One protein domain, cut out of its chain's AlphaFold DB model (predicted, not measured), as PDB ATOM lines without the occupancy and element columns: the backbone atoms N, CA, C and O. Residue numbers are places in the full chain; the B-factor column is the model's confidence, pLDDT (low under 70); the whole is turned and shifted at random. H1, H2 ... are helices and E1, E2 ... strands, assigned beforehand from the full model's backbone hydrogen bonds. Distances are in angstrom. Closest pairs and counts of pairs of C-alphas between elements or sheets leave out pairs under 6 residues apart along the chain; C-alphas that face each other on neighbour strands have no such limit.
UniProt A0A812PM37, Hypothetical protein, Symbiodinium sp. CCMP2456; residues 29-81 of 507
ATOM      1  N   PRO A  29     311.574 303.353 310.472       86.50
ATOM      2  CA  PRO A  29     311.068 303.323 311.837       86.50
ATOM      3  C   PRO A  29     312.173 302.873 312.801       86.50
ATOM      4  O   PRO A  29     312.911 301.927 312.522       86.50
ATOM      5  N   VAL A  30     312.282 303.556 313.936       85.94
ATOM      6  CA  VAL A  30     313.249 303.284 315.002       85.94
ATOM      7  C   VAL A  30     312.478 303.073 316.298       85.94
ATOM      8  O   VAL A  30     311.808 303.987 316.768       85.94
ATOM      9  N   PHE A  31     312.555 301.880 316.883       87.62
ATOM     10  CA  PHE A  31     311.816 301.570 318.108       87.62
ATOM     11  C   PHE A  31     312.657 301.923 319.336       87.62
ATOM     12  O   PHE A  31     313.762 301.407 319.517       87.62
ATOM     13  N   HIS A  32     312.137 302.818 320.177       86.12
ATOM     14  CA  HIS A  32     312.838 303.329 321.360       86.12
ATOM     15  C   HIS A  32     312.568 302.521 322.630       86.12
ATOM     16  O   HIS A  32     313.081 302.854 323.696       86.12
ATOM     17  N   GLN A  33     311.758 301.471 322.540       87.94
ATOM     18  CA  GLN A  33     311.401 300.673 323.698       87.94
ATOM     19  C   GLN A  33     311.140 299.225 323.303       87.94
ATOM     20  O   GLN A  33     310.487 298.941 322.299       87.94
ATOM     21  N   ILE A  34     311.665 298.325 324.129       87.19
ATOM     22  CA  ILE A  34     311.357 296.900 324.121       87.19
ATOM     23  C   ILE A  34     310.494 296.640 325.357       87.19
ATOM     24  O   ILE A  34     310.827 297.089 326.455       87.19
ATOM     25  N   LEU A  35     309.370 295.961 325.170       88.81
ATOM     26  CA  LEU A  35     308.443 295.566 326.220       88.81
ATOM     27  C   LEU A  35     308.647 294.089 326.533       88.81
ATOM     28  O   LEU A  35     308.752 293.268 325.624       88.81
ATOM     29  N   SER A  36     308.670 293.745 327.818       89.88
ATOM     30  CA  SER A  36     308.612 292.352 328.255       89.88
ATOM     31  C   SER A  36     307.199 291.811 328.052       89.88
ATOM     32  O   SER A  36     306.220 292.443 328.452       89.88
ATOM     33  N   GLY A  37     307.085 290.631 327.456       88.25
ATOM     34  CA  GLY A  37     305.814 289.967 327.196       88.25
ATOM     35  C   GLY A  37     305.869 289.114 325.938       88.25
ATOM     36  O   GLY A  37     306.562 289.460 324.984       88.25
ATOM     37  N   SER A  38     305.120 288.013 325.945       82.81
ATOM     38  CA  SER A  38     304.973 287.133 324.788       82.81
ATOM     39  C   SER A  38     304.072 287.764 323.729       82.81
ATOM     40  O   SER A  38     302.918 288.075 324.035       82.81
ATOM     41  N   ASP A  39     304.568 287.891 322.501       80.69
ATOM     42  CA  ASP A  39     303.760 288.203 321.318       80.69
ATOM     43  C   ASP A  39     303.638 286.953 320.415       80.69
ATOM     44  O   ASP A  39     303.998 285.834 320.797       80.69
ATOM     45  N   CYS A  40     303.096 287.111 319.210       77.62
ATOM     46  CA  CYS A  40     302.896 286.054 318.218       77.62
ATOM     47  C   CYS A  40     304.191 285.413 317.682       77.62
ATOM     48  O   CYS A  40     304.121 284.444 316.925       77.62
ATOM     49  N   ASP A  41     305.353 285.932 318.070       77.69
ATOM     50  CA  ASP A  41     306.678 285.502 317.634       77.69
ATOM     51  C   ASP A  41     307.375 284.525 318.590       77.69
ATOM     52  O   ASP A  41     308.406 283.951 318.235       77.69
ATOM     53  N   GLY A  42     306.778 284.272 319.758       84.69
ATOM     54  CA  GLY A  42     307.291 283.330 320.750       84.69
ATOM     55  C   GLY A  42     308.490 283.848 321.546       84.69
ATOM     56  O   GLY A  42     309.027 283.092 322.357       84.69
ATOM     57  N   TRP A  43     308.891 285.108 321.358       86.38
ATOM     58  CA  TRP A  43     309.907 285.749 322.187       86.38
ATOM     59  C   TRP A  43     309.280 286.267 323.479       86.38
ATOM     60  O   TRP A  43     308.100 286.605 323.545       86.38
ATOM     61  N   SER A  44     310.085 286.347 324.535       90.38
ATOM     62  CA  SER A  44     309.682 286.940 325.821       90.38
ATOM     63  C   SER A  44     309.636 288.477 325.813       90.38
ATOM     64  O   SER A  44     309.407 289.097 326.856       90.38
ATOM     65  N   TRP A  45     309.853 289.100 324.653       90.88
ATOM     66  CA  TRP A  45     309.890 290.542 324.453       90.88
ATOM     67  C   TRP A  45     309.352 290.928 323.071       90.88
ATOM     68  O   TRP A  45     309.428 290.144 322.133       90.88
ATOM     69  N   HIS A  46     308.867 292.162 322.931       89.62
ATOM     70  CA  HIS A  46     308.434 292.751 321.660       89.62
ATOM     71  C   HIS A  46     308.781 294.245 321.607       89.62
ATOM     72  O   HIS A  46     308.996 294.887 322.634       89.62
ATOM     73  N   VAL A  47     308.868 294.829 320.411       89.94
ATOM     74  CA  VAL A  47     309.074 296.283 320.259       89.94
ATOM     75  C   VAL A  47     307.779 297.041 320.564       89.94
ATOM     76  O   VAL A  47     306.708 296.583 320.179       89.94
ATOM     77  N   ASP A  48     307.850 298.199 321.230       89.69
ATOM     78  CA  ASP A  48     306.660 299.031 321.473       89.69
ATOM     79  C   ASP A  48     306.278 299.815 320.202       89.69
ATOM     80  O   ASP A  48     306.964 300.786 319.853       89.69
ATOM     81  N   PRO A  49     305.171 299.476 319.511       85.50
ATOM     82  CA  PRO A  49     304.762 300.200 318.312       85.50
ATOM     83  C   PRO A  49     304.317 301.639 318.608       85.50
ATOM     84  O   PRO A  49     304.249 302.453 317.687       85.50
ATOM     85  N   LYS A  50     304.002 301.976 319.869       89.25
ATOM     86  CA  LYS A  50     303.605 303.333 320.273       89.25
ATOM     87  C   LYS A  50     304.801 304.266 320.440       89.25
ATOM     88  O   LYS A  50     304.623 305.478 320.372       89.25
ATOM     89  N   ASN A  51     306.002 303.717 320.624       87.75
ATOM     90  CA  ASN A  51     307.230 304.472 320.859       87.75
ATOM     91  C   ASN A  51     308.197 304.351 319.668       87.75
ATOM     92  O   ASN A  51     309.370 303.987 319.802       87.75
ATOM     93  N   VAL A  52     307.659 304.622 318.474       88.62
ATOM     94  CA  VAL A  52     308.395 304.604 317.208       88.62
ATOM     95  C   VAL A  52     308.836 306.017 316.821       88.62
ATOM     96  O   VAL A  52     308.025 306.922 316.620       88.62
ATOM     97  N   GLY A  53     310.146 306.211 316.713       89.12
ATOM     98  CA  GLY A  53     310.755 307.356 316.052       89.12
ATOM     99  C   GLY A  53     310.968 307.090 314.566       89.12
ATOM    100  O   GLY A  53     310.835 305.968 314.080       89.12
ATOM    101  N   TRP A  54     311.332 308.132 313.827       87.62
ATOM    102  CA  TRP A  54     311.633 308.028 312.402       87.62
ATOM    103  C   TRP A  54     313.020 308.592 312.138       87.62
ATOM    104  O   TRP A  54     313.295 309.741 312.477       87.62
ATOM    105  N   ALA A  55     313.876 307.800 311.503       81.19
ATOM    106  CA  ALA A  55     315.189 308.238 311.059       81.19
ATOM    107  C   ALA A  55     315.201 308.417 309.539       81.19
ATOM    108  O   ALA A  55     314.623 307.627 308.794       81.19
ATOM    109  N   GLU A  56     315.881 309.458 309.064       77.69
ATOM    110  CA  GLU A  56     316.122 309.658 307.627       77.69
ATOM    111  C   GLU A  56     317.239 308.737 307.110       77.69
ATOM    112  O   GLU A  56     317.331 308.470 305.914       77.69
ATOM    113  N   LEU A  57     318.057 308.214 308.028       64.31
ATOM    114  CA  LEU A  57     319.116 307.248 307.785       64.31
ATOM    115  C   LEU A  57     319.309 306.409 309.053       64.31
ATOM    116  O   LEU A  57     319.417 306.962 310.145       64.31
ATOM    117  N   ALA A  58     319.368 305.090 308.917       59.12
ATOM    118  CA  ALA A  58     319.602 304.179 310.028       59.12
ATOM    119  C   ALA A  58     320.682 303.173 309.634       59.12
ATOM    120  O   ALA A  58     320.761 302.785 308.465       59.12
ATOM    121  N   VAL A  59     321.521 302.763 310.590       49.44
ATOM    122  CA  VAL A  59     322.555 301.754 310.339       49.44
ATOM    123  C   VAL A  59     322.531 300.651 311.341       49.44
ATOM    124  O   VAL A  59     322.517 300.859 312.547       49.44
ATOM    125  N   GLU A  60     322.577 299.469 310.756       54.16
ATOM    126  CA  GLU A  60     322.673 298.197 311.414       54.16
ATOM    127  C   GLU A  60     323.995 298.092 312.185       54.16
ATOM    128  O   GLU A  60     325.083 298.028 311.606       54.16
ATOM    129  N   VAL A  61     323.884 298.074 313.510       46.22
ATOM    130  CA  VAL A  61     324.920 297.573 314.416       46.22
ATOM    131  C   VAL A  61     324.399 296.234 314.934       46.22
ATOM    132  O   VAL A  61     323.704 296.166 315.944       46.22
ATOM    133  N   CYS A  62     324.640 295.169 314.171       56.41
ATOM    134  CA  CYS A  62     324.156 293.828 314.494       56.41
ATOM    135  C   CYS A  62     325.138 293.079 315.392       56.41
ATOM    136  O   CYS A  62     325.904 292.253 314.906       56.41
ATOM    137  N   ASP A  63     325.069 293.335 316.699       57.78
ATOM    138  CA  ASP A  63     325.747 292.501 317.704       57.78
ATOM    139  C   ASP A  63     324.767 291.798 318.668       57.78
ATOM    140  O   ASP A  63     325.157 290.882 319.392       57.78
ATOM    141  N   ALA A  64     323.479 292.158 318.663       64.56
ATOM    142  CA  ALA A  64     322.481 291.545 319.537       64.56
ATOM    143  C   ALA A  64     321.689 290.458 318.793       64.56
ATOM    144  O   ALA A  64     320.804 290.749 317.990       64.56
ATOM    145  N   SER A  65     321.991 289.187 319.067       81.38
ATOM    146  CA  SER A  65     321.089 288.088 318.687       81.38
ATOM    147  C   SER A  65     319.792 288.153 319.514       81.38
ATOM    148  O   SER A  65     319.833 288.660 320.636       81.38
ATOM    149  N   PRO A  66     318.653 287.604 319.044       81.19
ATOM    150  CA  PRO A  66     317.432 287.525 319.855       81.19
ATOM    151  C   PRO A  66     317.677 286.915 321.240       81.19
ATOM    152  O   PRO A  66     317.191 287.425 322.243       81.19
ATOM    153  N   ARG A  67     318.554 285.905 321.303       80.50
ATOM    154  CA  ARG A  67     319.009 285.279 322.545       80.50
ATOM    155  C   ARG A  67     319.763 286.242 323.469       80.50
ATOM    156  O   ARG A  67     319.560 286.204 324.673       80.50
ATOM    157  N   TYR A  68     320.603 287.122 322.922       82.81
ATOM    158  CA  TYR A  68     321.283 288.153 323.713       82.81
ATOM    159  C   TYR A  68     320.275 289.111 324.362       82.81
ATOM    160  O   TYR A  68     320.448 289.475 325.521       82.81
ATOM    161  N   ILE A  69     319.210 289.479 323.642       81.75
ATOM    162  CA  ILE A  69     318.144 290.345 324.164       81.75
ATOM    163  C   ILE A  69     317.354 289.624 325.260       81.75
ATOM    164  O   ILE A  69     317.070 290.228 326.288       81.75
ATOM    165  N   GLU A  70     317.059 288.332 325.094       83.81
ATOM    166  CA  GLU A  70     316.408 287.529 326.139       83.81
ATOM    167  C   GLU A  70     317.258 287.423 327.409       83.81
ATOM    168  O   GLU A  70     316.758 287.664 328.506       83.81
ATOM    169  N   GLU A  71     318.552 287.127 327.256       84.94
ATOM    170  CA  GLU A  71     319.504 286.984 328.366       84.94
ATOM    171  C   GLU A  71     319.758 288.307 329.112       84.94
ATOM    172  O   GLU A  71     320.180 288.289 330.266       84.94
ATOM    173  N   HIS A  72     319.478 289.454 328.484       81.06
ATOM    174  CA  HIS A  72     319.751 290.784 329.036       81.06
ATOM    175  C   HIS A  72     318.511 291.677 329.056       81.06
ATOM    176  O   HIS A  72     318.658 292.896 329.083       81.06
ATOM    177  N   SER A  73     317.296 291.134 329.015       75.44
ATOM    178  CA  SER A  73     316.060 291.913 328.822       75.44
ATOM    179  C   SER A  73     315.857 292.989 329.901       75.44
ATOM    180  O   SER A  73     315.505 294.127 329.580       75.44
ATOM    181  N   GLU A  74     316.226 292.690 331.150       71.19
ATOM    182  CA  GLU A  74     316.220 293.651 332.263       71.19
ATOM    183  C   GLU A  74     317.216 294.810 332.056       71.19
ATOM    184  O   GLU A  74     316.891 295.969 332.314       71.19
ATOM    185  N   ALA A  75     318.410 294.532 331.519       65.50
ATOM    186  CA  ALA A  75     319.423 295.551 331.217       65.50
ATOM    187  C   ALA A  75     319.131 296.301 329.901       65.50
ATOM    188  O   ALA A  75     319.422 297.493 329.765       65.50
ATOM    189  N   SER A  76     318.514 295.616 328.937       60.53
ATOM    190  CA  SER A  76     318.184 296.102 327.595       60.53
ATOM    191  C   SER A  76     317.101 297.171 327.639       60.53
ATOM    192  O   SER A  76     317.202 298.163 326.919       60.53
ATOM    193  N   ALA A  77     316.124 297.029 328.544       58.75
ATOM    194  CA  ALA A  77     315.099 298.041 328.790       58.75
ATOM    195  C   ALA A  77     315.698 299.404 329.193       58.75
ATOM    196  O   ALA A  77     315.129 300.450 328.889       58.75
ATOM    197  N   THR A  78     316.878 299.408 329.830       53.16
ATOM    198  CA  THR A  78     317.596 300.642 330.204       53.16
ATOM    199  C   THR A  78     318.631 301.070 329.152       53.16
ATOM    200  O   THR A  78     318.925 302.258 329.019       53.16
ATOM    201  N   PHE A  79     319.180 300.130 328.373       46.41
ATOM    202  CA  PHE A  79     320.237 300.388 327.382       46.41
ATOM    203  C   PHE A  79     319.768 301.271 326.213       46.41
ATOM    204  O   PHE A  79     320.548 302.071 325.693       46.41
ATOM    205  N   VAL A  80     318.478 301.205 325.857       51.25
ATOM    206  CA  VAL A  80     317.891 302.030 324.783       51.25
ATOM    207  C   VAL A  80     317.901 303.531 325.123       51.25
ATOM    208  O   VAL A  80     318.000 304.376 324.235       51.25
ATOM    209  N   PHE A  81     317.940 303.892 326.410       39.22
ATOM    210  CA  PHE A  81     318.000 305.292 326.846       39.22
ATOM    211  C   PHE A  81     319.380 305.954 326.669       39.22
ATOM    212  O   PHE A  81     319.490 307.169 326.821       39.22
TER     213      PHE A  81
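Overview. This is residues 29 to 81 of the 507 residues of the protein "Hypothetical protein" of Symbiodinium sp. CCMP2456 (UniProt A0A812PM37). A thin two-stranded ribbon is built of two short antiparallel pairs set end to end: E1 runs on into E2 along one side, and E3 is followed by E4 along the other. H2 packs over the E2 side of this ribbon, H1 makes a corner with H2, and residues 56 to 65 swing back from the far end of E4 to H1 in an arc. The printed part has 53 residues, in the order E1, E2, E3, E4, H1, H2; its class is mixed, helices and strands. It is compact, with a radius of gyration of the C-alphas of 11.4 A and spans of 30 by 24 by 20 A.

Along the chain. E1, residues 29 to 31, begins at C-alpha 29 (311.068, 303.323, 311.837) and is 6.6 A long. Its neighbour E4, residues 52 to 55, measures 9.9 A. E2, residues 34 to 36, measures 6.7 A, and E3, residues 45 to 47, measures 7.2 A. H1, residues 66 to 71, is 8.8 A long. H2, residues 73 to 81, is 13.7 A long and ends at C-alpha 81 (318.000, 305.292, 326.846).

Arrangement. E1 and E4 are antiparallel at 132 degrees, with N 30 and O 53 within hydrogen-bond range at 2.8 A. E1 runs on into E2 at 44 degrees. E2 and E3 form an antiparallel hairpin at 149 degrees, with N 35 and O 46 2.8 A apart. The closest C-alphas of E2 and H2 are those of Ile 34 and Ala 77, 6.1 A apart. H1 and H2 are close but not clearly touching, 6.7 A between the C-alphas of Ile 69 and Ser 76, and at 72 degrees are only just about perpendicular. E4 and H2 are apart. Every O i to N i+4 pair is within range in H1, and 3 of 5 in H2.

Size, cuts and confidence. The farthest C-alphas, those of Glu 56 and Glu 71, are 30.9 A apart. The printed part has no cut and no long link. The mean pLDDT of the printed part is 76.3; residues 57 to 64 and 75 to 81 are under 70.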